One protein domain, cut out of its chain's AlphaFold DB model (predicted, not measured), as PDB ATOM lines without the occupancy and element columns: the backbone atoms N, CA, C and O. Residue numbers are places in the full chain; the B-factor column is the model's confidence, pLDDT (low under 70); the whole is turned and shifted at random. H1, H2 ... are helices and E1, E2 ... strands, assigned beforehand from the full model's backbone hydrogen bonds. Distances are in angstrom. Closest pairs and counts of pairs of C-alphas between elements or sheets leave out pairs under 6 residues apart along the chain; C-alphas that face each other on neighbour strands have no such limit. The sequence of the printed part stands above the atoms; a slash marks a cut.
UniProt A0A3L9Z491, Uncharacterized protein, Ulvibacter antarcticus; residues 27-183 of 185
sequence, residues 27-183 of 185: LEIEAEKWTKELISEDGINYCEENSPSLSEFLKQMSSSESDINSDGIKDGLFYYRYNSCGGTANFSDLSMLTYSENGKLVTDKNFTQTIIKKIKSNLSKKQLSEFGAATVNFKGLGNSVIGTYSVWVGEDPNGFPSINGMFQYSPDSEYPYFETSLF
ATOM      1  N   LEU A  27      -0.782  38.722 -30.627       91.62
ATOM      2  CA  LEU A  27      -1.059  37.327 -30.962       91.62
ATOM      3  C   LEU A  27      -2.167  36.740 -30.073       91.62
ATOM      4  O   LEU A  27      -3.066  36.078 -30.581       91.62
ATOM      5  N   GLU A  28      -2.157  37.042 -28.771       90.44
ATOM      6  CA  GLU A  28      -3.226  36.644 -27.842       90.44
ATOM      7  C   GLU A  28      -4.579  37.245 -28.245       90.44
ATOM      8  O   GLU A  28      -5.602  36.564 -28.199       90.44
ATOM      9  N   ILE A  29      -4.592  38.512 -28.674       90.56
ATOM     10  CA  ILE A  29      -5.813  39.180 -29.143       90.56
ATOM     11  C   ILE A  29      -6.359  38.500 -30.406       90.56
ATOM     12  O   ILE A  29      -7.568  38.279 -30.502       90.56
ATOM     13  N   GLU A  30      -5.493  38.158 -31.365       93.00
ATOM     14  CA  GLU A  30      -5.923  37.482 -32.595       93.00
ATOM     15  C   GLU A  30      -6.431  36.062 -32.308       93.00
ATOM     16  O   GLU A  30      -7.456  35.660 -32.857       93.00
ATOM     17  N   ALA A  31      -5.795  35.337 -31.382       93.25
ATOM     18  CA  ALA A  31      -6.261  34.020 -30.953       93.25
ATOM     19  C   ALA A  31      -7.654  34.085 -30.307       93.25
ATOM     20  O   ALA A  31      -8.541  33.318 -30.676       93.25
ATOM     21  N   GLU A  32      -7.903  35.054 -29.417       92.81
ATOM     22  CA  GLU A  32      -9.228  35.253 -28.808       92.81
ATOM     23  C   GLU A  32     -10.308  35.616 -29.828       92.81
ATOM     24  O   GLU A  32     -11.476  35.243 -29.671       92.81
ATOM     25  N   LYS A  33      -9.938  36.378 -30.860       93.56
ATOM     26  CA  LYS A  33     -10.840  36.714 -31.959       93.56
ATOM     27  C   LYS A  33     -11.173  35.472 -32.783       93.56
ATOM     28  O   LYS A  33     -12.351  35.220 -33.021       93.56
ATOM     29  N   TRP A  34     -10.166  34.684 -33.145       94.81
ATOM     30  CA  TRP A  34     -10.344  33.431 -33.877       94.81
ATOM     31  C   TRP A  34     -11.236  32.440 -33.120       94.81
ATOM     32  O   TRP A  34     -12.176  31.902 -33.698       94.81
ATOM     33  N   THR A  35     -11.045  32.281 -31.807       92.50
ATOM     34  CA  THR A  35     -11.933  31.453 -30.976       92.50
ATOM     35  C   THR A  35     -13.398  31.884 -31.076       92.50
ATOM     36  O   THR A  35     -14.286  31.040 -31.163       92.50
ATOM     37  N   LYS A  36     -13.680  33.194 -31.071       91.88
ATOM     38  CA  LYS A  36     -15.055  33.706 -31.197       91.88
ATOM     39  C   LYS A  36     -15.648  33.433 -32.577       91.88
ATOM     40  O   LYS A  36     -16.822  33.090 -32.654       91.88
ATOM     41  N   GLU A  37     -14.845  33.578 -33.629       91.88
ATOM     42  CA  GLU A  37     -15.249  33.273 -35.007       91.88
ATOM     43  C   GLU A  37     -15.627  31.791 -35.144       91.88
ATOM     44  O   GLU A  37     -16.737  31.488 -35.580       91.88
ATOM     45  N   LEU A  38     -14.782  30.878 -34.644       89.12
ATOM     46  CA  LEU A  38     -15.051  29.434 -34.652       89.12
ATOM     47  C   LEU A  38     -16.384  29.067 -33.989       89.12
ATOM     48  O   LEU A  38     -17.113  28.223 -34.501       89.12
ATOM     49  N   ILE A  39     -16.706  29.701 -32.858       87.12
ATOM     50  CA  ILE A  39     -17.976  29.480 -32.150       87.12
ATOM     51  C   ILE A  39     -19.156  29.998 -32.974       87.12
ATOM     52  O   ILE A  39     -20.200  29.362 -33.010       87.12
ATOM     53  N   SER A  40     -19.012  31.165 -33.607       86.50
ATOM     54  CA  SER A  40     -20.108  31.785 -34.359       86.50
ATOM     55  C   SER A  40     -20.442  31.079 -35.671       86.50
ATOM     56  O   SER A  40     -21.565  31.199 -36.150       86.50
ATOM     57  N   GLU A  41     -19.475  30.373 -36.251       86.19
ATOM     58  CA  GLU A  41     -19.610  29.697 -37.544       86.19
ATOM     59  C   GLU A  41     -19.939  28.203 -37.408       86.19
ATOM     60  O   GLU A  41     -19.909  27.485 -38.405       86.19
ATOM     61  N   ASP A  42     -20.199  27.713 -36.188       77.69
ATOM     62  CA  ASP A  42     -20.289  26.277 -35.881       77.69
ATOM     63  C   ASP A  42     -19.062  25.490 -36.402       77.69
ATOM     64  O   ASP A  42     -19.128  24.303 -36.719       77.69
ATOM     65  N   GLY A  43     -17.902  26.154 -36.472       73.00
ATOM     66  CA  GLY A  43     -16.655  25.606 -37.015       73.00
ATOM     67  C   GLY A  43     -15.984  24.572 -36.105       73.00
ATOM     68  O   GLY A  43     -14.930  24.036 -36.444       73.00
ATOM     69  N   ILE A  44     -16.579  24.297 -34.942       76.06
ATOM     70  CA  ILE A  44     -16.088  23.341 -33.951       76.06
ATOM     71  C   ILE A  44     -16.942  22.080 -34.027       76.06
ATOM     72  O   ILE A  44     -18.004  21.986 -33.418       76.06
ATOM     73  N   ASN A  45     -16.439  21.077 -34.740       71.31
ATOM     74  CA  ASN A  45     -17.017  19.740 -34.727       71.31
ATOM     75  C   ASN A  45     -16.352  18.925 -33.611       71.31
ATOM     76  O   ASN A  45     -15.252  18.427 -33.826       71.31
ATOM     77  N   TYR A  46     -16.930  18.858 -32.409       69.81
ATOM     78  CA  TYR A  46     -16.344  18.176 -31.246       69.81
ATOM     79  C   TYR A  46     -17.043  16.844 -30.942       69.81
ATOM     80  O   TYR A  46     -18.249  16.716 -31.128       69.81
ATOM     81  N   CYS A  47     -16.296  15.836 -30.477       70.12
ATOM     82  CA  CYS A  47     -16.920  14.628 -29.930       70.12
ATOM     83  C   CYS A  47     -17.742  14.984 -28.704       70.12
ATOM     84  O   CYS A  47     -17.212  15.632 -27.811       70.12
ATOM     85  N   GLU A  48     -18.960  14.466 -28.585       64.81
ATOM     86  CA  GLU A  48     -19.717  14.572 -27.333       64.81
ATOM     87  C   GLU A  48     -19.485  13.368 -26.409       64.81
ATOM     88  O   GLU A  48     -19.563  13.489 -25.186       64.81
ATOM     89  N   GLU A  49     -19.134  12.203 -26.960       64.75
ATOM     90  CA  GLU A  49     -18.920  10.998 -26.158       64.75
ATOM     91  C   GLU A  49     -17.632  11.114 -25.323       64.75
ATOM     92  O   GLU A  49     -16.527  11.244 -25.853       64.75
ATOM     93  N   ASN A  50     -17.777  11.081 -23.992       60.06
ATOM     94  CA  ASN A  50     -16.695  11.148 -22.994       60.06
ATOM     95  C   ASN A  50     -15.780  12.384 -23.078       60.06
ATOM     96  O   ASN A  50     -14.659  12.366 -22.563       60.06
ATOM     97  N   SER A  51     -16.245  13.456 -23.714       64.56
ATOM     98  CA  SER A  51     -15.452  14.656 -23.975       64.56
ATOM     99  C   SER A  51     -15.838  15.816 -23.051       64.56
ATOM    100  O   SER A  51     -16.969  15.863 -22.559       64.56
ATOM    101  N   PRO A  52     -14.910  16.752 -22.774       70.69
ATOM    102  CA  PRO A  52     -15.229  17.975 -22.042       70.69
ATOM    103  C   PRO A  52     -16.345  18.750 -22.752       70.69
ATOM    104  O   PRO A  52     -16.456  18.704 -23.977       70.69
ATOM    105  N   SER A  53     -17.143  19.507 -21.994       79.94
ATOM    106  CA  SER A  53     -18.123  20.426 -22.592       79.94
ATOM    107  C   SER A  53     -17.438  21.384 -23.575       79.94
ATOM    108  O   SER A  53     -16.261  21.704 -23.402       79.94
ATOM    109  N   LEU A  54     -18.163  21.924 -24.562       79.38
ATOM    110  CA  LEU A  54     -17.601  22.902 -25.507       79.38
ATOM    111  C   LEU A  54     -16.866  24.051 -24.788       79.38
ATOM    112  O   LEU A  54     -15.771  24.442 -25.174       79.38
ATOM    113  N   SER A  55     -17.421  24.543 -23.677       79.62
ATOM    114  CA  SER A  55     -16.786  25.569 -22.835       79.62
ATOM    115  C   SER A  55     -15.453  25.114 -22.227       79.62
ATOM    116  O   SER A  55     -14.505  25.893 -22.138       79.62
ATOM    117  N   GLU A  56     -15.350  23.855 -21.803       80.62
ATOM    118  CA  GLU A  56     -14.115  23.273 -21.270       80.62
ATOM    119  C   GLU A  56     -13.103  22.945 -22.367       80.62
ATOM    120  O   GLU A  56     -11.908  23.137 -22.150       80.62
ATOM    121  N   PHE A  57     -13.553  22.503 -23.542       81.81
ATOM    122  CA  PHE A  57     -12.713  22.317 -24.725       81.81
ATOM    123  C   PHE A  57     -12.070  23.642 -25.154       81.81
ATOM    124  O   PHE A  57     -10.854  23.739 -25.319       81.81
ATOM    125  N   LEU A  58     -12.867  24.709 -25.215       82.62
ATOM    126  CA  LEU A  58     -12.415  26.049 -25.592       82.62
ATOM    127  C   LEU A  58     -11.417  26.674 -24.607       82.62
ATOM    128  O   LEU A  58     -10.642  27.553 -24.987       82.62
ATOM    129  N   LYS A  59     -11.401  26.218 -23.350       83.44
ATOM    130  CA  LYS A  59     -10.398  26.626 -22.350       83.44
ATOM    131  C   LYS A  59      -9.049  25.930 -22.528       83.44
ATOM    132  O   LYS A  59      -8.079  26.350 -21.907       83.44
ATOM    133  N   GLN A  60      -8.978  24.888 -23.352       85.38
ATOM    134  CA  GLN A  60      -7.781  24.069 -23.551       85.38
ATOM    135  C   GLN A  60      -6.979  24.477 -24.792       85.38
ATOM    136  O   GLN A  60      -6.193  23.677 -25.303       85.38
ATOM    137  N   MET A  61      -7.157  25.713 -25.280       91.12
ATOM    138  CA  MET A  61      -6.327  26.228 -26.366       91.12
ATOM    139  C   MET A  61      -4.857  26.121 -25.968       91.12
ATOM    140  O   MET A  61      -4.416  26.689 -24.968       91.12
ATOM    141  N   SER A  62      -4.106  25.378 -26.765       94.12
ATOM    142  CA  SER A  62      -2.659  25.321 -26.672       94.12
ATOM    143  C   SER A  62      -2.074  26.415 -27.551       94.12
ATOM    144  O   SER A  62      -2.580  26.688 -28.642       94.12
ATOM    145  N   SER A  63      -1.002  27.038 -27.081       94.69
ATOM    146  CA  SER A  63      -0.263  28.016 -27.862       94.69
ATOM    147  C   SER A  63       1.236  27.850 -27.681       94.69
ATOM    148  O   SER A  63       1.724  27.363 -26.658       94.69
ATOM    149  N   SER A  64       1.973  28.254 -28.704       95.00
ATOM    150  CA  SER A  64       3.428  28.337 -28.676       95.00
ATOM    151  C   SER A  64       3.870  29.489 -29.560       95.00
ATOM    152  O   SER A  64       3.388  29.609 -30.687       95.00
ATOM    153  N   GLU A  65       4.790  30.303 -29.053       94.88
ATOM    154  CA  GLU A  65       5.350  31.447 -29.764       94.88
ATOM    155  C   GLU A  65       6.839  31.231 -30.035       94.88
ATOM    156  O   GLU A  65       7.574  30.753 -29.165       94.88
ATOM    157  N   SER A  66       7.292  31.619 -31.220       93.75
ATOM    158  CA  SER A  66       8.701  31.600 -31.613       93.75
ATOM    159  C   SER A  66       8.946  32.671 -32.667       93.75
ATOM    160  O   SER A  66       7.993  33.220 -33.193       93.75
ATOM    161  N   ASP A  67      10.199  32.989 -32.950       92.75
ATOM    162  CA  ASP A  67      10.579  33.834 -34.085       92.75
ATOM    163  C   ASP A  67      11.159  32.891 -35.150       92.75
ATOM    164  O   ASP A  67      12.326  32.493 -35.075       92.75
ATOM    165  N   ILE A  68      10.294  32.413 -36.052       90.94
ATOM    166  CA  ILE A  68      10.588  31.320 -36.993       90.94
ATOM    167  C   ILE A  68      11.685  31.736 -37.973       90.94
ATOM    168  O   ILE A  68      12.526  30.909 -38.338       90.94
ATOM    169  N   ASN A  69      11.671  32.999 -38.399       89.25
ATOM    170  CA  ASN A  69      12.551  33.535 -39.438       89.25
ATOM    171  C   ASN A  69      13.656  34.455 -38.896       89.25
ATOM    172  O   ASN A  69      14.484  34.941 -39.669       89.25
ATOM    173  N   SER A  70      13.731  34.617 -37.572       90.25
ATOM    174  CA  SER A  70      14.722  35.451 -36.885       90.25
ATOM    175  C   SER A  70      14.666  36.928 -37.299       90.25
ATOM    176  O   SER A  70      15.705  37.599 -37.324       90.25
ATOM    177  N   ASP A  71      13.479  37.445 -37.639       90.06
ATOM    178  CA  ASP A  71      13.270  38.854 -38.003       90.06
ATOM    179  C   ASP A  71      13.000  39.767 -36.789       90.06
ATOM    180  O   ASP A  71      12.867  40.989 -36.926       90.06
ATOM    181  N   GLY A  72      12.990  39.192 -35.583       91.56
ATOM    182  CA  GLY A  72      12.726  39.882 -34.326       91.56
ATOM    183  C   GLY A  72      11.238  40.052 -34.018       91.56
ATOM    184  O   GLY A  72      10.903  40.659 -32.991       91.56
ATOM    185  N   ILE A  73      10.342  39.542 -34.869       92.44
ATOM    186  CA  ILE A  73       8.897  39.528 -34.657       92.44
ATOM    187  C   ILE A  73       8.497  38.130 -34.193       92.44
ATOM    188  O   ILE A  73       8.902  37.114 -34.737       92.44
ATOM    189  N   LYS A  74       7.681  38.073 -33.139       94.56
ATOM    190  CA  LYS A  74       7.141  36.799 -32.678       94.56
ATOM    191  C   LYS A  74       6.004  36.316 -33.572       94.56
ATOM    192  O   LYS A  74       5.043  37.047 -33.815       94.56
ATOM    193  N   ASP A  75       6.074  35.034 -33.871       94.94
ATOM    194  CA  ASP A  75       5.053  34.204 -34.484       94.94
ATOM    195  C   ASP A  75       4.304  33.413 -33.413       94.94
ATOM    196  O   ASP A  75       4.792  33.212 -32.297       94.94
ATOM    197  N   GLY A  76       3.112  32.934 -33.753       96.25
ATOM    198  CA  GLY A  76       2.259  32.176 -32.852       96.25
ATOM    199  C   GLY A  76       1.533  31.047 -33.564       96.25
ATOM    200  O   GLY A  76       0.839  31.261 -34.557       96.25
ATOM    201  N   LEU A  77       1.650  29.847 -33.007       97.50
ATOM    202  CA  LEU A  77       0.800  28.708 -33.327       97.50
ATOM    203  C   LEU A  77      -0.235  28.554 -32.212       97.50
ATOM    204  O   LEU A  77       0.136  28.443 -31.043       97.50
ATOM    205  N   PHE A  78      -1.509  28.497 -32.587       97.06
ATOM    206  CA  PHE A  78      -2.649  28.323 -31.688       97.06
ATOM    207  C   PHE A  78      -3.449  27.117 -32.141       97.06
ATOM    208  O   PHE A  78      -3.740  26.998 -33.331       97.06
ATOM    209  N   TYR A  79      -3.793  26.215 -31.227       95.06
ATOM    210  CA  TYR A  79      -4.546  25.026 -31.602       95.06
ATOM    211  C   TYR A  79      -5.371  24.429 -30.468       95.06
ATOM    212  O   TYR A  79      -4.991  24.452 -29.296       95.06
ATOM    213  N   TYR A  80      -6.502  23.844 -30.849       91.88
ATOM    214  CA  TYR A  80      -7.321  23.000 -29.995       91.88
ATOM    215  C   TYR A  80      -7.042  21.541 -30.316       91.88
ATOM    216  O   TYR A  80      -7.171  21.125 -31.469       91.88
ATOM    217  N   ARG A  81      -6.665  20.775 -29.288       87.25
ATOM    218  CA  ARG A  81      -6.364  19.356 -29.448       87.25
ATOM    219  C   ARG A  81      -7.622  18.524 -29.544       87.25
ATOM    220  O   ARG A  81      -8.463  18.582 -28.647       87.25
ATOM    221  N   TYR A  82      -7.680  17.674 -30.557       80.38
ATOM    222  CA  TYR A  82      -8.691  16.632 -30.631       80.38
ATOM    223  C   TYR A  82      -8.152  15.338 -30.039       80.38
ATOM    224  O   TYR A  82      -7.361  14.624 -30.652       80.38
ATOM    225  N   ASN A  83      -8.599  15.015 -28.826       64.94
ATOM    226  CA  ASN A  83      -8.354  13.691 -28.274       64.94
ATOM    227  C   ASN A  83      -9.274  12.704 -28.999       64.94
ATOM    228  O   ASN A  83     -10.493  12.832 -28.961       64.94
ATOM    229  N   SER A  84      -8.648  11.772 -29.715       56.09
ATOM    230  CA  SER A  84      -9.239  10.800 -30.634       56.09
ATOM    231  C   SER A  84     -10.662  10.349 -30.279       56.09
ATOM    232  O   SER A  84     -10.866   9.555 -29.359       56.09
ATOM    233  N   CYS A  85     -11.622  10.751 -31.105       62.84
ATOM    234  CA  CYS A  85     -12.951  10.151 -31.210       62.84
ATOM    235  C   CYS A  85     -12.869   8.745 -31.826       62.84
ATOM    236  O   CYS A  85     -13.200   8.544 -32.996       62.84
ATOM    237  N   GLY A  86     -12.316   7.787 -31.083       58.22
ATOM    238  CA  GLY A  86     -12.187   6.399 -31.538       58.22
ATOM    239  C   GLY A  86     -11.175   6.175 -32.670       58.22
ATOM    240  O   GLY A  86     -11.244   5.158 -33.342       58.22
ATOM    241  N   GLY A  87     -10.241   7.108 -32.895       56.88
ATOM    242  CA  GLY A  87      -9.201   6.960 -33.923       56.88
ATOM    243  C   GLY A  87      -9.698   7.148 -35.358       56.88
ATOM    244  O   GLY A  87      -9.001   6.762 -36.290       56.88
ATOM    245  N   THR A  88     -10.877   7.746 -35.538       65.75
ATOM    246  CA  THR A  88     -11.427   8.042 -36.864       65.75
ATOM    247  C   THR A  88     -10.742   9.250 -37.494       65.75
ATOM    248  O   THR A  88     -10.305  10.181 -36.811       65.75
ATOM    249  N   ALA A  89     -10.705   9.281 -38.822       68.62
ATOM    250  CA  ALA A  89     -10.121  10.385 -39.574       68.62
ATOM    251  C   ALA A  89     -10.977  11.672 -39.577       68.62
ATOM    252  O   ALA A  89     -10.635  12.653 -40.236       68.62
ATOM    253  N   ASN A  90     -12.100  11.662 -38.853       71.00
ATOM    254  CA  ASN A  90     -13.080  12.746 -38.808       71.00
ATOM    255  C   ASN A  90     -12.651  13.913 -37.907       71.00
ATOM    256  O   ASN A  90     -13.279  14.969 -37.938       71.00
ATOM    257  N   PHE A  91     -11.595  13.730 -37.111       77.94
ATOM    258  CA  PHE A  91     -11.174  14.699 -36.106       77.94
ATOM    259  C   PHE A  91      -9.675  14.962 -36.205       77.94
ATOM    260  O   PHE A  91      -8.847  14.058 -36.112       77.94
ATOM    261  N   SER A  92      -9.337  16.229 -36.401       87.50
ATOM    262  CA  SER A  92      -7.978  16.753 -36.469       87.50
ATOM    263  C   SER A  92      -7.915  17.984 -35.582       87.50
ATOM    264  O   SER A  92      -8.932  18.661 -35.425       87.50
ATOM    265  N   ASP A  93      -6.734  18.317 -35.061       92.12
ATOM    266  CA  ASP A  93      -6.556  19.574 -34.333       92.12
ATOM    267  C   ASP A  93      -7.089  20.752 -35.156       92.12
ATOM    268  O   ASP A  93      -6.831  20.834 -36.359       92.12
ATOM    269  N   LEU A  94      -7.797  21.684 -34.521       92.19
ATOM    270  CA  LEU A  94      -8.129  22.975 -35.129       92.19
ATOM    271  C   LEU A  94      -6.975  23.922 -34.848       92.19
ATOM    272  O   LEU A  94      -6.571  24.032 -33.694       92.19
ATOM    273  N   SER A  95      -6.445  24.599 -35.864       95.50
ATOM    274  CA  SER A  95      -5.277  25.458 -35.677       95.50
ATOM    275  C   SER A  95      -5.294  26.730 -36.509       95.50
ATOM    276  O   SER A  95      -5.801  26.764 -37.633       95.50
ATOM    277  N   MET A  96      -4.653  27.745 -35.938       97.19
ATOM    278  CA  MET A  96      -4.294  29.000 -36.568       97.19
ATOM    279  C   MET A  96      -2.785  29.211 -36.431       97.19
ATOM    280  O   MET A  96      -2.217  29.013 -35.353       97.19
ATOM    281  N   LEU A  97      -2.146  29.653 -37.513       97.25
ATOM    282  CA  LEU A  97      -0.763  30.119 -37.501       97.25
ATOM    283  C   LEU A  97      -0.736  31.606 -37.845       97.25
ATOM    284  O   LEU A  97      -1.202  32.005 -38.909       97.25
ATOM    285  N   THR A  98      -0.147  32.409 -36.969       96.75
ATOM    286  CA  THR A  98       0.215  33.796 -37.255       96.75
ATOM    287  C   THR A  98       1.730  33.874 -37.348       96.75
ATOM    288  O   THR A  98       2.400  33.481 -36.397       96.75
ATOM    289  N   TYR A  99       2.271  34.351 -38.464       94.88
ATOM    290  CA  TYR A  99       3.714  34.423 -38.695       94.88
ATOM    291  C   TYR A  99       4.123  35.739 -39.359       94.88
ATOM    292  O   TYR A  99       3.307  36.379 -40.024       94.88
ATOM    293  N   SER A 100       5.366  36.160 -39.162       93.25
ATOM    294  CA  SER A 100       5.948  37.338 -39.780       93.25
ATOM    295  C   SER A 100       6.412  37.016 -41.200       93.25
ATOM    296  O   SER A 100       7.085  36.027 -41.473       93.25
ATOM    297  N   GLU A 101       6.028  37.870 -42.138       92.00
ATOM    298  CA  GLU A 101       6.516  37.850 -43.507       92.00
ATOM    299  C   GLU A 101       6.762  39.300 -43.930       92.00
ATOM    300  O   GLU A 101       5.870  40.154 -43.863       92.00
ATOM    301  N   ASN A 102       7.993  39.611 -44.346       89.75
ATOM    302  CA  ASN A 102       8.395  40.967 -44.741       89.75
ATOM    303  C   ASN A 102       8.066  42.037 -43.672       89.75
ATOM    304  O   ASN A 102       7.590  43.133 -43.995       89.75
ATOM    305  N   GLY A 103       8.281  41.708 -42.391       87.62
ATOM    306  CA  GLY A 103       8.027  42.599 -41.254       87.62
ATOM    307  C   GLY A 103       6.544  42.816 -40.920       87.62
ATOM    308  O   GLY A 103       6.210  43.754 -40.192       87.62
ATOM    309  N   LYS A 104       5.635  42.002 -41.472       90.56
ATOM    310  CA  LYS A 104       4.187  42.069 -41.220       90.56
ATOM    311  C   LYS A 104       3.664  40.720 -40.756       90.56
ATOM    312  O   LYS A 104       4.086  39.696 -41.267       90.56
ATOM    313  N   LEU A 105       2.697  40.727 -39.843       92.44
ATOM    314  CA  LEU A 105       2.015  39.501 -39.438       92.44
ATOM    315  C   LEU A 105       1.000  39.070 -40.503       92.44
ATOM    316  O   LEU A 105       0.144  39.858 -40.915       92.44
ATOM    317  N   VAL A 106       1.091  37.807 -40.899       94.31
ATOM    318  CA  VAL A 106       0.163  37.084 -41.766       94.31
ATOM    319  C   VAL A 106      -0.493  35.988 -40.935       94.31
ATOM    320  O   VAL A 106       0.182  35.278 -40.195       94.31
ATOM    321  N   THR A 107      -1.812  35.836 -41.052       95.75
ATOM    322  CA  THR A 107      -2.576  34.845 -40.283       95.75
ATOM    323  C   THR A 107      -3.250  33.847 -41.215       95.75
ATOM    324  O   THR A 107      -4.067  34.225 -42.055       95.75
ATOM    325  N   ASP A 108      -2.954  32.565 -41.021       96.06
ATOM    326  CA  ASP A 108      -3.700  31.442 -41.579       96.06
ATOM    327  C   ASP A 108      -4.605  30.845 -40.493       96.06
ATOM    328  O   ASP A 108      -4.145  30.128 -39.606       96.06
ATOM    329  N   LYS A 109      -5.905  31.154 -40.559       95.50
ATOM    330  CA  LYS A 109      -6.927  30.677 -39.606       95.50
ATOM    331  C   LYS A 109      -7.377  29.236 -39.843       95.50
ATOM    332  O   LYS A 109      -8.056  28.674 -38.989       95.50
ATOM    333  N   ASN A 110      -7.010  28.657 -40.988       94.00
ATOM    334  CA  ASN A 110      -7.363  27.297 -41.399       94.00
ATOM    335  C   ASN A 110      -6.103  26.440 -41.539       94.00
ATOM    336  O   ASN A 110      -6.002  25.574 -42.416       94.00
ATOM    337  N   PHE A 111      -5.133  26.675 -40.659       96.06
ATOM    338  CA  PHE A 111      -3.782  26.161 -40.810       96.06
ATOM    339  C   PHE A 111      -3.723  24.625 -40.814       96.06
ATOM    340  O   PHE A 111      -2.937  24.027 -41.550       96.06
ATOM    341  N   THR A 112      -4.640  23.960 -40.111       94.88
ATOM    342  CA  THR A 112      -4.813  22.501 -40.184       94.88
ATOM    343  C   THR A 112      -5.050  22.028 -41.616       94.88
ATOM    344  O   THR A 112      -4.393  21.095 -42.080       94.88
ATOM    345  N   GLN A 113      -5.950  22.688 -42.351       93.62
ATOM    346  CA  GLN A 113      -6.262  22.333 -43.737       93.62
ATOM    347  C   GLN A 113      -5.091  22.640 -44.671       93.62
ATOM    348  O   GLN A 113      -4.803  21.859 -45.583       93.62
ATOM    349  N   THR A 114      -4.361  23.726 -44.408       94.75
ATOM    350  CA  THR A 114      -3.108  24.038 -45.106       94.75
ATOM    351  C   THR A 114      -2.092  22.905 -44.957       94.75
ATOM    352  O   THR A 114      -1.531  22.450 -45.962       94.75
ATOM    353  N   ILE A 115      -1.888  22.390 -43.740       95.25
ATOM    354  CA  ILE A 115      -0.979  21.265 -43.490       95.25
ATOM    355  C   ILE A 115      -1.489  19.974 -44.139       95.25
ATOM    356  O   ILE A 115      -0.718  19.326 -44.850       95.25
ATOM    357  N   ILE A 116      -2.776  19.634 -43.999       93.12
ATOM    358  CA  ILE A 116      -3.381  18.458 -44.656       93.12
ATOM    359  C   ILE A 116      -3.151  18.497 -46.173       93.12
ATOM    360  O   ILE A 116      -2.717  17.507 -46.768       93.12
ATOM    361  N   LYS A 117      -3.383  19.651 -46.812       91.81
ATOM    362  CA  LYS A 117      -3.161  19.828 -48.254       91.81
ATOM    363  C   LYS A 117      -1.693  19.618 -48.631       91.81
ATOM    364  O   LYS A 117      -1.415  18.966 -49.639       91.81
ATOM    365  N   LYS A 118      -0.753  20.135 -47.831       91.75
ATOM    366  CA  LYS A 118       0.691  19.947 -48.064       91.75
ATOM    367  C   LYS A 118       1.117  18.488 -47.882       91.75
ATOM    368  O   LYS A 118       1.865  17.991 -48.721       91.75
ATOM    369  N   ILE A 119       0.592  17.785 -46.875       90.81
ATOM    370  CA  ILE A 119       0.826  16.345 -46.674       90.81
ATOM    371  C   ILE A 119       0.356  15.563 -47.901       90.81
ATOM    372  O   ILE A 119       1.157  14.868 -48.526       90.81
ATOM    373  N   LYS A 120      -0.912  15.728 -48.304       88.69
ATOM    374  CA  LYS A 120      -1.479  15.036 -49.476       88.69
ATOM    375  C   LYS A 120      -0.700  15.347 -50.754       88.69
ATOM    376  O   LYS A 120      -0.389  14.442 -51.522       88.69
ATOM    377  N   SER A 121      -0.324  16.611 -50.959       87.94
ATOM    378  CA  SER A 121       0.489  17.019 -52.110       87.94
ATOM    379  C   SER A 121       1.901  16.435 -52.089       87.94
ATOM    380  O   SER A 121       2.487  16.256 -53.154       87.94
ATOM    381  N   ASN A 122       2.486  16.189 -50.917       86.44
ATOM    382  CA  ASN A 122       3.792  15.547 -50.829       86.44
ATOM    383  C   ASN A 122       3.695  14.037 -51.074       86.44
ATOM    384  O   ASN A 122       4.523  13.465 -51.780       86.44
ATOM    385  N   LEU A 123       2.661  13.389 -50.537       85.69
ATOM    386  CA  LEU A 123       2.438  11.961 -50.742       85.69
ATOM    387  C   LEU A 123       2.072  11.640 -52.201       85.69
ATOM    388  O   LEU A 123       2.529  10.625 -52.726       85.69
ATOM    389  N   SER A 124       1.328  12.511 -52.896       83.62
ATOM    390  CA  SER A 124       0.986  12.304 -54.315       83.62
ATOM    391  C   SER A 124       2.218  12.284 -55.225       83.62
ATOM    392  O   SER A 124       2.283  11.493 -56.164       83.62
ATOM    393  N   LYS A 125       3.253  13.079 -54.908       80.94
ATOM    394  CA  LYS A 125       4.549  13.050 -55.614       80.94
ATOM    395  C   LYS A 125       5.259  11.697 -55.496       80.94
ATOM    396  O   LYS A 125       6.091  11.378 -56.339       80.94
ATOM    397  N   LYS A 126       4.924  10.898 -54.477       73.75
ATOM    398  CA  LYS A 126       5.467   9.552 -54.241       73.75
ATOM    399  C   LYS A 126       4.626   8.434 -54.888       73.75
ATOM    400  O   LYS A 126       4.822   7.278 -54.545       73.75
ATOM    401  N   GLN A 127       3.716   8.770 -55.813       66.75
ATOM    402  CA  GLN A 127       2.824   7.831 -56.525       66.75
ATOM    403  C   GLN A 127       1.816   7.088 -55.620       66.75
ATOM    404  O   GLN A 127       1.275   6.054 -55.996       66.75
ATOM    405  N   LEU A 128       1.532   7.667 -54.448       64.81
ATOM    406  CA  LEU A 128       0.360   7.415 -53.604       64.81
ATOM    407  C   LEU A 128      -0.973   7.661 -54.346       64.81
ATOM    408  O   LEU A 128      -1.271   8.839 -54.545       64.81
ATOM    409  N   SER A 129      -1.762   6.666 -54.780       68.19
ATOM    410  CA  SER A 129      -3.104   6.923 -55.359       68.19
ATOM    411  C   SER A 129      -4.199   7.060 -54.287       68.19
ATOM    412  O   SER A 129      -4.147   6.381 -53.270       68.19
ATOM    413  N   GLU A 130      -5.162   7.958 -54.547       69.81
ATOM    414  CA  GLU A 130      -6.381   8.280 -53.773       69.81
ATOM    415  C   GLU A 130      -6.228   8.354 -52.241       69.81
ATOM    416  O   GLU A 130      -6.560   7.441 -51.486       69.81
ATOM    417  N   PHE A 131      -5.772   9.518 -51.764       73.12
ATOM    418  CA  PHE A 131      -5.820   9.853 -50.340       73.12
ATOM    419  C   PHE A 131      -7.255  10.167 -49.921       73.12
ATOM    420  O   PHE A 131      -7.811  11.188 -50.344       73.12
ATOM    421  N   GLY A 132      -7.798   9.339 -49.035       74.12
ATOM    422  CA  GLY A 132      -9.043   9.600 -48.331       74.12
ATOM    423  C   GLY A 132      -8.860  10.691 -47.279       74.12
ATOM    424  O   GLY A 132      -8.393  11.804 -47.555       74.12
ATOM    425  N   ALA A 133      -9.241  10.404 -46.045       85.19
ATOM    426  CA  ALA A 133      -9.153  11.361 -44.952       85.19
ATOM    427  C   ALA A 133      -7.728  11.467 -44.368       85.19
ATOM    428  O   ALA A 133      -6.892  10.574 -44.526       85.19
ATOM    429  N   ALA A 134      -7.430  12.597 -43.726       88.25
ATOM    430  CA  ALA A 134      -6.153  12.843 -43.067       88.25
ATOM    431  C   ALA A 134      -6.360  13.683 -41.809       88.25
ATOM    432  O   ALA A 134      -7.166  14.613 -41.813       88.25
ATOM    433  N   THR A 135      -5.589  13.384 -40.770       90.38
ATOM    434  CA  THR A 135      -5.619  14.102 -39.495       90.38
ATOM    435  C   THR A 135      -4.229  14.599 -39.136       90.38
ATOM    436  O   THR A 135      -3.210  14.040 -39.554       90.38
ATOM    437  N   VAL A 136      -4.190  15.693 -38.386       92.81
ATOM    438  CA  VAL A 136      -2.985  16.400 -37.964       92.81
ATOM    439  C   VAL A 136      -3.092  16.685 -36.473       92.81
ATOM    440  O   VAL A 136      -4.113  17.190 -36.011       92.81
ATOM    441  N   ASN A 137      -2.011  16.399 -35.746       93.50
ATOM    442  CA  ASN A 137      -1.856  16.754 -34.337       93.50
ATOM    443  C   ASN A 137      -0.614  17.633 -34.165       93.50
ATOM    444  O   ASN A 137       0.494  17.231 -34.550       93.50
ATOM    445  N   PHE A 138      -0.778  18.813 -33.572       95.25
ATOM    446  CA  PHE A 138       0.303  19.773 -33.368       95.25
ATOM    447  C   PHE A 138       1.036  19.530 -32.043       95.25
ATOM    448  O   PHE A 138       0.451  19.307 -30.973       95.25
ATOM    449  N   LYS A 139       2.368  19.590 -32.117       95.00
ATOM    450  CA  LYS A 139       3.262  19.485 -30.956       95.00
ATOM    451  C   LYS A 139       3.713  20.854 -30.453       95.00
ATOM    452  O   LYS A 139       3.950  20.984 -29.257       95.00
ATOM    453  N   GLY A 140       3.818  21.840 -31.344       94.94
ATOM    454  CA  GLY A 140       4.172  23.213 -30.999       94.94
ATOM    455  C   GLY A 140       4.972  23.914 -32.094       94.94
ATOM    456  O   GLY A 140       5.086  23.422 -33.223       94.94
ATOM    457  N   LEU A 141       5.535  25.058 -31.716       94.56
ATOM    458  CA  LEU A 141       6.303  25.958 -32.562       94.56
ATOM    459  C   LEU A 141       7.697  26.220 -31.978       94.56
ATOM    460  O   LEU A 141       7.830  26.588 -30.811       94.56
ATOM    461  N   GLY A 142       8.718  26.050 -32.817       89.94
ATOM    462  CA  GLY A 142      10.076  26.567 -32.628       89.94
ATOM    463  C   GLY A 142      10.522  27.255 -33.919       89.94
ATOM    464  O   GLY A 142       9.738  27.978 -34.520       89.94
ATOM    465  N   ASN A 143      11.701  26.909 -34.444       90.12
ATOM    466  CA  ASN A 143      12.139  27.339 -35.789       90.12
ATOM    467  C   ASN A 143      11.298  26.722 -36.933       90.12
ATOM    468  O   ASN A 143      11.546  26.952 -38.113       90.12
ATOM    469  N   SER A 144      10.347  25.855 -36.592       94.19
ATOM    470  CA  SER A 144       9.300  25.345 -37.467       94.19
ATOM    471  C   SER A 144       8.102  24.906 -36.624       94.19
ATOM    472  O   SER A 144       8.214  24.663 -35.417       94.19
ATOM    473  N   VAL A 145       6.946  24.794 -37.267       96.19
ATOM    474  CA  VAL A 145       5.772  24.098 -36.745       96.19
ATOM    475  C   VAL A 145       6.032  22.601 -36.824       96.19
ATOM    476  O   VAL A 145       6.331  22.079 -37.900       96.19
ATOM    477  N   ILE A 146       5.853  21.902 -35.705       95.56
ATOM    478  CA  ILE A 146       6.082  20.459 -35.609       95.56
ATOM    479  C   ILE A 146       4.776  19.749 -35.261       95.56
ATOM    480  O   ILE A 146       4.026  20.178 -34.377       95.56
ATOM    481  N   GLY A 147       4.537  18.605 -35.895       95.44
ATOM    482  CA  GLY A 147       3.414  17.747 -35.549       95.44
ATOM    483  C   GLY A 147       3.514  16.340 -36.124       95.44
ATOM    484  O   GLY A 147       4.530  15.932 -36.692       95.44
ATOM    485  N   THR A 148       2.444  15.584 -35.931       94.88
ATOM    486  CA  THR A 148       2.242  14.244 -36.495       94.88
ATOM    487  C   THR A 148       1.018  14.243 -37.387       94.88
ATOM    488  O   THR A 148       0.113  15.054 -37.188       94.88
ATOM    489  N   TYR A 149       0.974  13.315 -38.332       92.50
ATOM    490  CA  TYR A 149      -0.186  13.119 -39.184       92.50
ATOM    491  C   TYR A 149      -0.488  11.640 -39.393       92.50
ATOM    492  O   TYR A 149       0.408  10.793 -39.331       92.50
ATOM    493  N   SER A 150      -1.752  11.377 -39.699       90.44
ATOM    494  CA  SER A 150      -2.268  10.071 -40.094       90.44
ATOM    495  C   SER A 150      -3.073  10.232 -41.382       90.44
ATOM    496  O   SER A 150      -3.804  11.212 -41.532       90.44
ATOM    497  N   VAL A 151      -2.914   9.313 -42.335       88.69
ATOM    498  CA  VAL A 151      -3.644   9.317 -43.614       88.69
ATOM    499  C   VAL A 151      -4.232   7.940 -43.872       88.69
ATOM    500  O   VAL A 151      -3.554   6.925 -43.709       88.69
ATOM    501  N   TRP A 152      -5.479   7.939 -44.329       87.25
ATOM    502  CA  TRP A 152      -6.204   6.768 -44.793       87.25
ATOM    503  C   TRP A 152      -6.200   6.777 -46.318       87.25
ATOM    504  O   TRP A 152      -6.536   7.787 -46.948       87.25
ATOM    505  N   VAL A 153      -5.763   5.674 -46.914       80.94
ATOM    506  CA  VAL A 153      -5.858   5.449 -48.359       80.94
ATOM    507  C   VAL A 153      -7.189   4.750 -48.636       80.94
ATOM    508  O   VAL A 153      -7.557   3.825 -47.916       80.94
ATOM    509  N   GLY A 154      -7.922   5.202 -49.653       74.44
ATOM    510  CA  GLY A 154      -9.278   4.713 -49.934       74.44
ATOM    511  C   GLY A 154     -10.374   5.342 -49.058       74.44
ATOM    512  O   GLY A 154     -10.185   6.399 -48.455       74.44
ATOM    513  N   GLU A 155     -11.552   4.709 -49.037       64.62
ATOM    514  CA  GLU A 155     -12.805   5.312 -48.545       64.62
ATOM    515  C   GLU A 155     -13.174   4.997 -47.082       64.62
ATOM    516  O   GLU A 155     -14.203   5.488 -46.627       64.62
ATOM    517  N   ASP A 156     -12.386   4.216 -46.328       66.75
ATOM    518  CA  ASP A 156     -12.724   3.859 -44.936       66.75
ATOM    519  C   ASP A 156     -11.941   4.692 -43.894       66.75
ATOM    520  O   ASP A 156     -10.843   4.306 -43.485       66.75
ATOM    521  N   PRO A 157     -12.488   5.832 -43.421       64.38
ATOM    522  CA  PRO A 157     -11.866   6.672 -42.397       64.38
ATOM    523  C   PRO A 157     -11.992   6.113 -40.971       64.38
ATOM    524  O   PRO A 157     -11.544   6.776 -40.030       64.38
ATOM    525  N   ASN A 158     -12.637   4.956 -40.782       69.56
ATOM    526  CA  ASN A 158     -12.919   4.385 -39.462       69.56
ATOM    527  C   ASN A 158     -11.989   3.210 -39.104       69.56
ATOM    528  O   ASN A 158     -12.054   2.701 -37.985       69.56
ATOM    529  N   GLY A 159     -11.123   2.794 -40.035       69.38
ATOM    530  CA  GLY A 159     -10.077   1.790 -39.822       69.38
ATOM    531  C   GLY A 159      -8.761   2.368 -39.287       69.38
ATOM    532  O   GLY A 159      -8.667   3.536 -38.909       69.38
ATOM    533  N   PHE A 160      -7.703   1.555 -39.279       78.88
ATOM    534  CA  PHE A 160      -6.356   2.038 -38.964       78.88
ATOM    535  C   PHE A 160      -5.808   2.907 -40.105       78.88
ATOM    536  O   PHE A 160      -6.036   2.588 -41.273       78.88
ATOM    537  N   PRO A 161      -5.057   3.979 -39.802       84.06
ATOM    538  CA  PRO A 161      -4.435   4.782 -40.843       84.06
ATOM    539  C   PRO A 161      -3.408   3.954 -41.616       84.06
ATOM    540  O   PRO A 161      -2.533   3.320 -41.024       84.06
ATOM    541  N   SER A 162      -3.474   4.016 -42.945       84.94
ATOM    542  CA  SER A 162      -2.510   3.371 -43.848       84.94
ATOM    543  C   SER A 162      -1.111   3.983 -43.713       84.94
ATOM    544  O   SER A 162      -0.088   3.337 -43.951       84.94
ATOM    545  N   ILE A 163      -1.058   5.266 -43.348       87.25
ATOM    546  CA  ILE A 163       0.170   6.049 -43.281       87.25
ATOM    547  C   ILE A 163       0.178   6.854 -41.990       87.25
ATOM    548  O   ILE A 163      -0.759   7.600 -41.718       87.25
ATOM    549  N   ASN A 164       1.282   6.780 -41.251       90.56
ATOM    550  CA  ASN A 164       1.578   7.722 -40.176       90.56
ATOM    551  C   ASN A 164       2.885   8.452 -40.467       90.56
ATOM    552  O   ASN A 164       3.749   7.963 -41.199       90.56
ATOM    553  N   GLY A 165       3.047   9.630 -39.885       92.75
ATOM    554  CA  GLY A 165       4.287  10.364 -40.042       92.75
ATOM    555  C   GLY A 165       4.406  11.585 -39.157       92.75
ATOM    556  O   GLY A 165       3.530  11.910 -38.351       92.75
ATOM    557  N   MET A 166       5.530  12.269 -39.330       95.50
ATOM    558  CA  MET A 166       5.820  13.545 -38.692       95.50
ATOM    559  C   MET A 166       6.043  14.613 -39.748       95.50
ATOM    560  O   MET A 166       6.502  14.321 -40.854       95.50
ATOM    561  N   PHE A 167       5.755  15.860 -39.395       94.56
ATOM    562  CA  PHE A 167       6.048  16.995 -40.255       94.56
ATOM    563  C   PHE A 167       6.783  18.099 -39.506       94.56
ATOM    564  O   PHE A 167       6.603  18.283 -38.299       94.56
ATOM    565  N   GLN A 168       7.588  18.833 -40.267       95.06
ATOM    566  CA  GLN A 168       8.147  20.124 -39.895       95.06
ATOM    567  C   GLN A 168       7.813  21.120 -41.004       95.06
ATOM    568  O   GLN A 168       8.129  20.895 -42.177       95.06
ATOM    569  N   TYR A 169       7.151  22.208 -40.634       93.88
ATOM    570  CA  TYR A 169       6.691  23.230 -41.559       93.88
ATOM    571  C   TYR A 169       7.213  24.602 -41.147       93.88
ATOM    572  O   TYR A 169       7.006  25.032 -40.019       93.88
ATOM    573  N   SER A 170       7.842  25.308 -42.080       90.94
ATOM    574  CA  SER A 170       8.103  26.740 -41.955       90.94
ATOM    575  C   SER A 170       7.449  27.448 -43.147       90.94
ATOM    576  O   SER A 170       7.562  26.925 -44.261       90.94
ATOM    577  N   PRO A 171       6.753  28.583 -42.943       85.75
ATOM    578  CA  PRO A 171       6.175  29.374 -44.031       85.75
ATOM    579  C   PRO A 171       7.198  29.774 -45.098       85.75
ATOM    580  O   PRO A 171       6.886  29.719 -46.284       85.75
ATOM    581  N   ASP A 172       8.433  30.047 -44.677       81.19
ATOM    582  CA  ASP A 172       9.527  30.473 -45.556       81.19
ATOM    583  C   ASP A 172      10.246  29.294 -46.230       81.19
ATOM    584  O   ASP A 172      11.137  29.471 -47.063       81.19
ATOM    585  N   SER A 173       9.885  28.060 -45.868       78.25
ATOM    586  CA  SER A 173      10.488  26.871 -46.454       78.25
ATOM    587  C   SER A 173       9.799  26.498 -47.761       78.25
ATOM    588  O   SER A 173       8.639  26.080 -47.788       78.25
ATOM    589  N   GLU A 174      10.565  26.536 -48.850       70.38
ATOM    590  CA  GLU A 174      10.158  25.961 -50.136       70.38
ATOM    591  C   GLU A 174       9.946  24.431 -50.040       70.38
ATOM    592  O   GLU A 174       9.148  23.853 -50.782       70.38
ATOM    593  N   TYR A 175      10.602  23.773 -49.075       71.75
ATOM    594  CA  TYR A 175      10.623  22.318 -48.913       71.75
ATOM    595  C   TYR A 175      10.207  21.899 -47.497       71.75
ATOM    596  O   TYR A 175      11.051  21.469 -46.707       71.75
ATOM    597  N   PRO A 176       8.905  21.980 -47.160       82.06
ATOM    598  CA  PRO A 176       8.414  21.430 -45.905       82.06
ATOM    599  C   PRO A 176       8.769  19.944 -45.794       82.06
ATOM    600  O   PRO A 176       8.612  19.171 -46.746       82.06
ATOM    601  N   TYR A 177       9.257  19.549 -44.621       86.44
ATOM    602  CA  TYR A 177       9.718  18.191 -44.376       86.44
ATOM    603  C   TYR A 177       8.566  17.331 -43.868       86.44
ATOM    604  O   TYR A 177       7.918  17.661 -42.875       86.44
ATOM    605  N   PHE A 178       8.345  16.197 -44.529       87.25
ATOM    606  CA  PHE A 178       7.412  15.176 -44.072       87.25
ATOM    607  C   PHE A 178       8.111  13.825 -44.080       87.25
ATOM    608  O   PHE A 178       8.469  13.293 -45.137       87.25
ATOM    609  N   GLU A 179       8.268  13.271 -42.889       87.62
ATOM    610  CA  GLU A 179       8.706  11.902 -42.687       87.62
ATOM    611  C   GLU A 179       7.481  10.993 -42.689       87.62
ATOM    612  O   GLU A 179       6.436  11.341 -42.134       87.62
ATOM    613  N   THR A 180       7.587   9.843 -43.346       83.50
ATOM    614  CA  THR A 180       6.465   8.930 -43.549       83.50
ATOM    615  C   THR A 180       6.892   7.518 -43.188       83.50
ATOM    616  O   THR A 180       7.831   6.997 -43.786       83.50
ATOM    617  N   SER A 181       6.167   6.883 -42.270       79.25
ATOM    618  CA  SER A 181       6.197   5.437 -42.073       79.25
ATOM    619  C   SER A 181       5.003   4.828 -42.803       79.25
ATOM    620  O   SER A 181       3.852   5.097 -42.447       79.25
ATOM    621  N   LEU A 182       5.283   4.037 -43.838       70.12
ATOM    622  CA  LEU A 182       4.276   3.211 -44.494       70.12
ATOM    623  C   LEU A 182       4.111   1.934 -43.674       70.12
ATOM    624  O   LEU A 182       5.103   1.263 -43.383       70.12
ATOM    625  N   PHE A 183       2.878   1.600 -43.313       60.16
ATOM    626  CA  PHE A 183       2.583   0.251 -42.852       60.16
ATOM    627  C   PHE A 183       2.423  -0.598 -44.110       60.16
ATOM    628  O   PHE A 183       1.606  -0.283 -44.971       60.16
TER     629      PHE A 183
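Overview. This is residues 27 to 183 of the 185 residues of an uncharacterized protein of Ulvibacter antarcticus (UniProt A0A3L9Z491). Two four-stranded sheets, E1 to E4 and E5 to E8, form a sandwich that is only partly face to face, with the second sheet curled round the helix H3. H1 packs slantwise over the first sheet on the face opposite to H3, and H2 lies far out, between a long link from H1 and the start of E1. The printed part has 157 residues with three named helices and eight named strands, in the order H1 H2 E1 E2 E3 E4 H3 E5 E6 E7 E8; both sheets are antiparallel, in the orders E1 E2 E3 E4 and E5 E6 E7 E8. The class is mixed, helices and strands; the whole is compact, with a radius of gyration of the C-alphas of 15.9 A, and only just flat, spanning 43 by 39 by 22 A.

Along the chain. H1, residues 27 to 40, begins at C-alpha 27 (-1.059, 37.327, -30.962) and is 20.1 A long. H2 holds residues 54 to 58. E1, residues 62 to 66, E2, residues 75 to 80, E3, residues 94 to 101 and 22.5 A long, and E4, residues 104 to 108, follow. H3, residues 111 to 124, is 19.9 A long and begins at C-alpha 111 (-3.782, 26.161, -40.810). E5, residues 131 to 141, measures 26.9 A and bends by 51 degrees at residue 138. E6, residues 145 to 153, measures 24.9 A, E7 holds residues 163 to 169, and E8, residues 177 to 182, ends at C-alpha 182 (4.276, 3.211, -44.494).

Arrangement. E1 to E4 form a meander, each strand the antiparallel neighbour of the one before, and so do E5 to E8. N 64 and O 77 of the hairpin E1 and E2 are 3.0 A apart, N 78 and O 96 of E2 and E3 2.9 A, and N 99 and O 106 of E3 and E4 2.9 A, each within hydrogen-bond range. In the twisted second sheet, N 137 and O 148 of E5 and E6 are 2.9 A apart, N 149 and O 165 of E6 and E7 2.9 A, and N 179 and O 166 of E7 and E8 2.9 A, also within that range. H1 is on the first sheet at a height of 9.6 A, over E2 and E3, only just slantwise at 33 degrees to E2 on the local plane. The closest C-alphas of H3 and E5 are those of Ile 116 and Ala 134, 6.5 A apart; those of E3 and H3 are Met 96 and Phe 111, 5.1 A. The parts of the two sheets that face each other are 9.6 A centre to centre with their best planes 27 degrees apart, and the closest C-alphas of E1 and E5 are those of Ser 64 and Leu 141, 5.4 A apart. H1 and H2 are close but not clearly touching, Thr 35 and Leu 58 having the closest C-alphas at 7.6 A. In H1, H2 and H3 every O i to N i+4 pair is within hydrogen-bond range.

Size, cuts and confidence. The two C-alphas farthest apart, those of Gly 72 and Asp 156, are 45.4 A apart. The printed part has no cut. The links H1 to H2 and E2 to E3 are long, with 13 residues each. The mean pLDDT of the printed part is 85.1; it is under 70 at residue 46, residues 48 to 51, 83 to 89, 127 to 130 and 155 to 159, and residue 183.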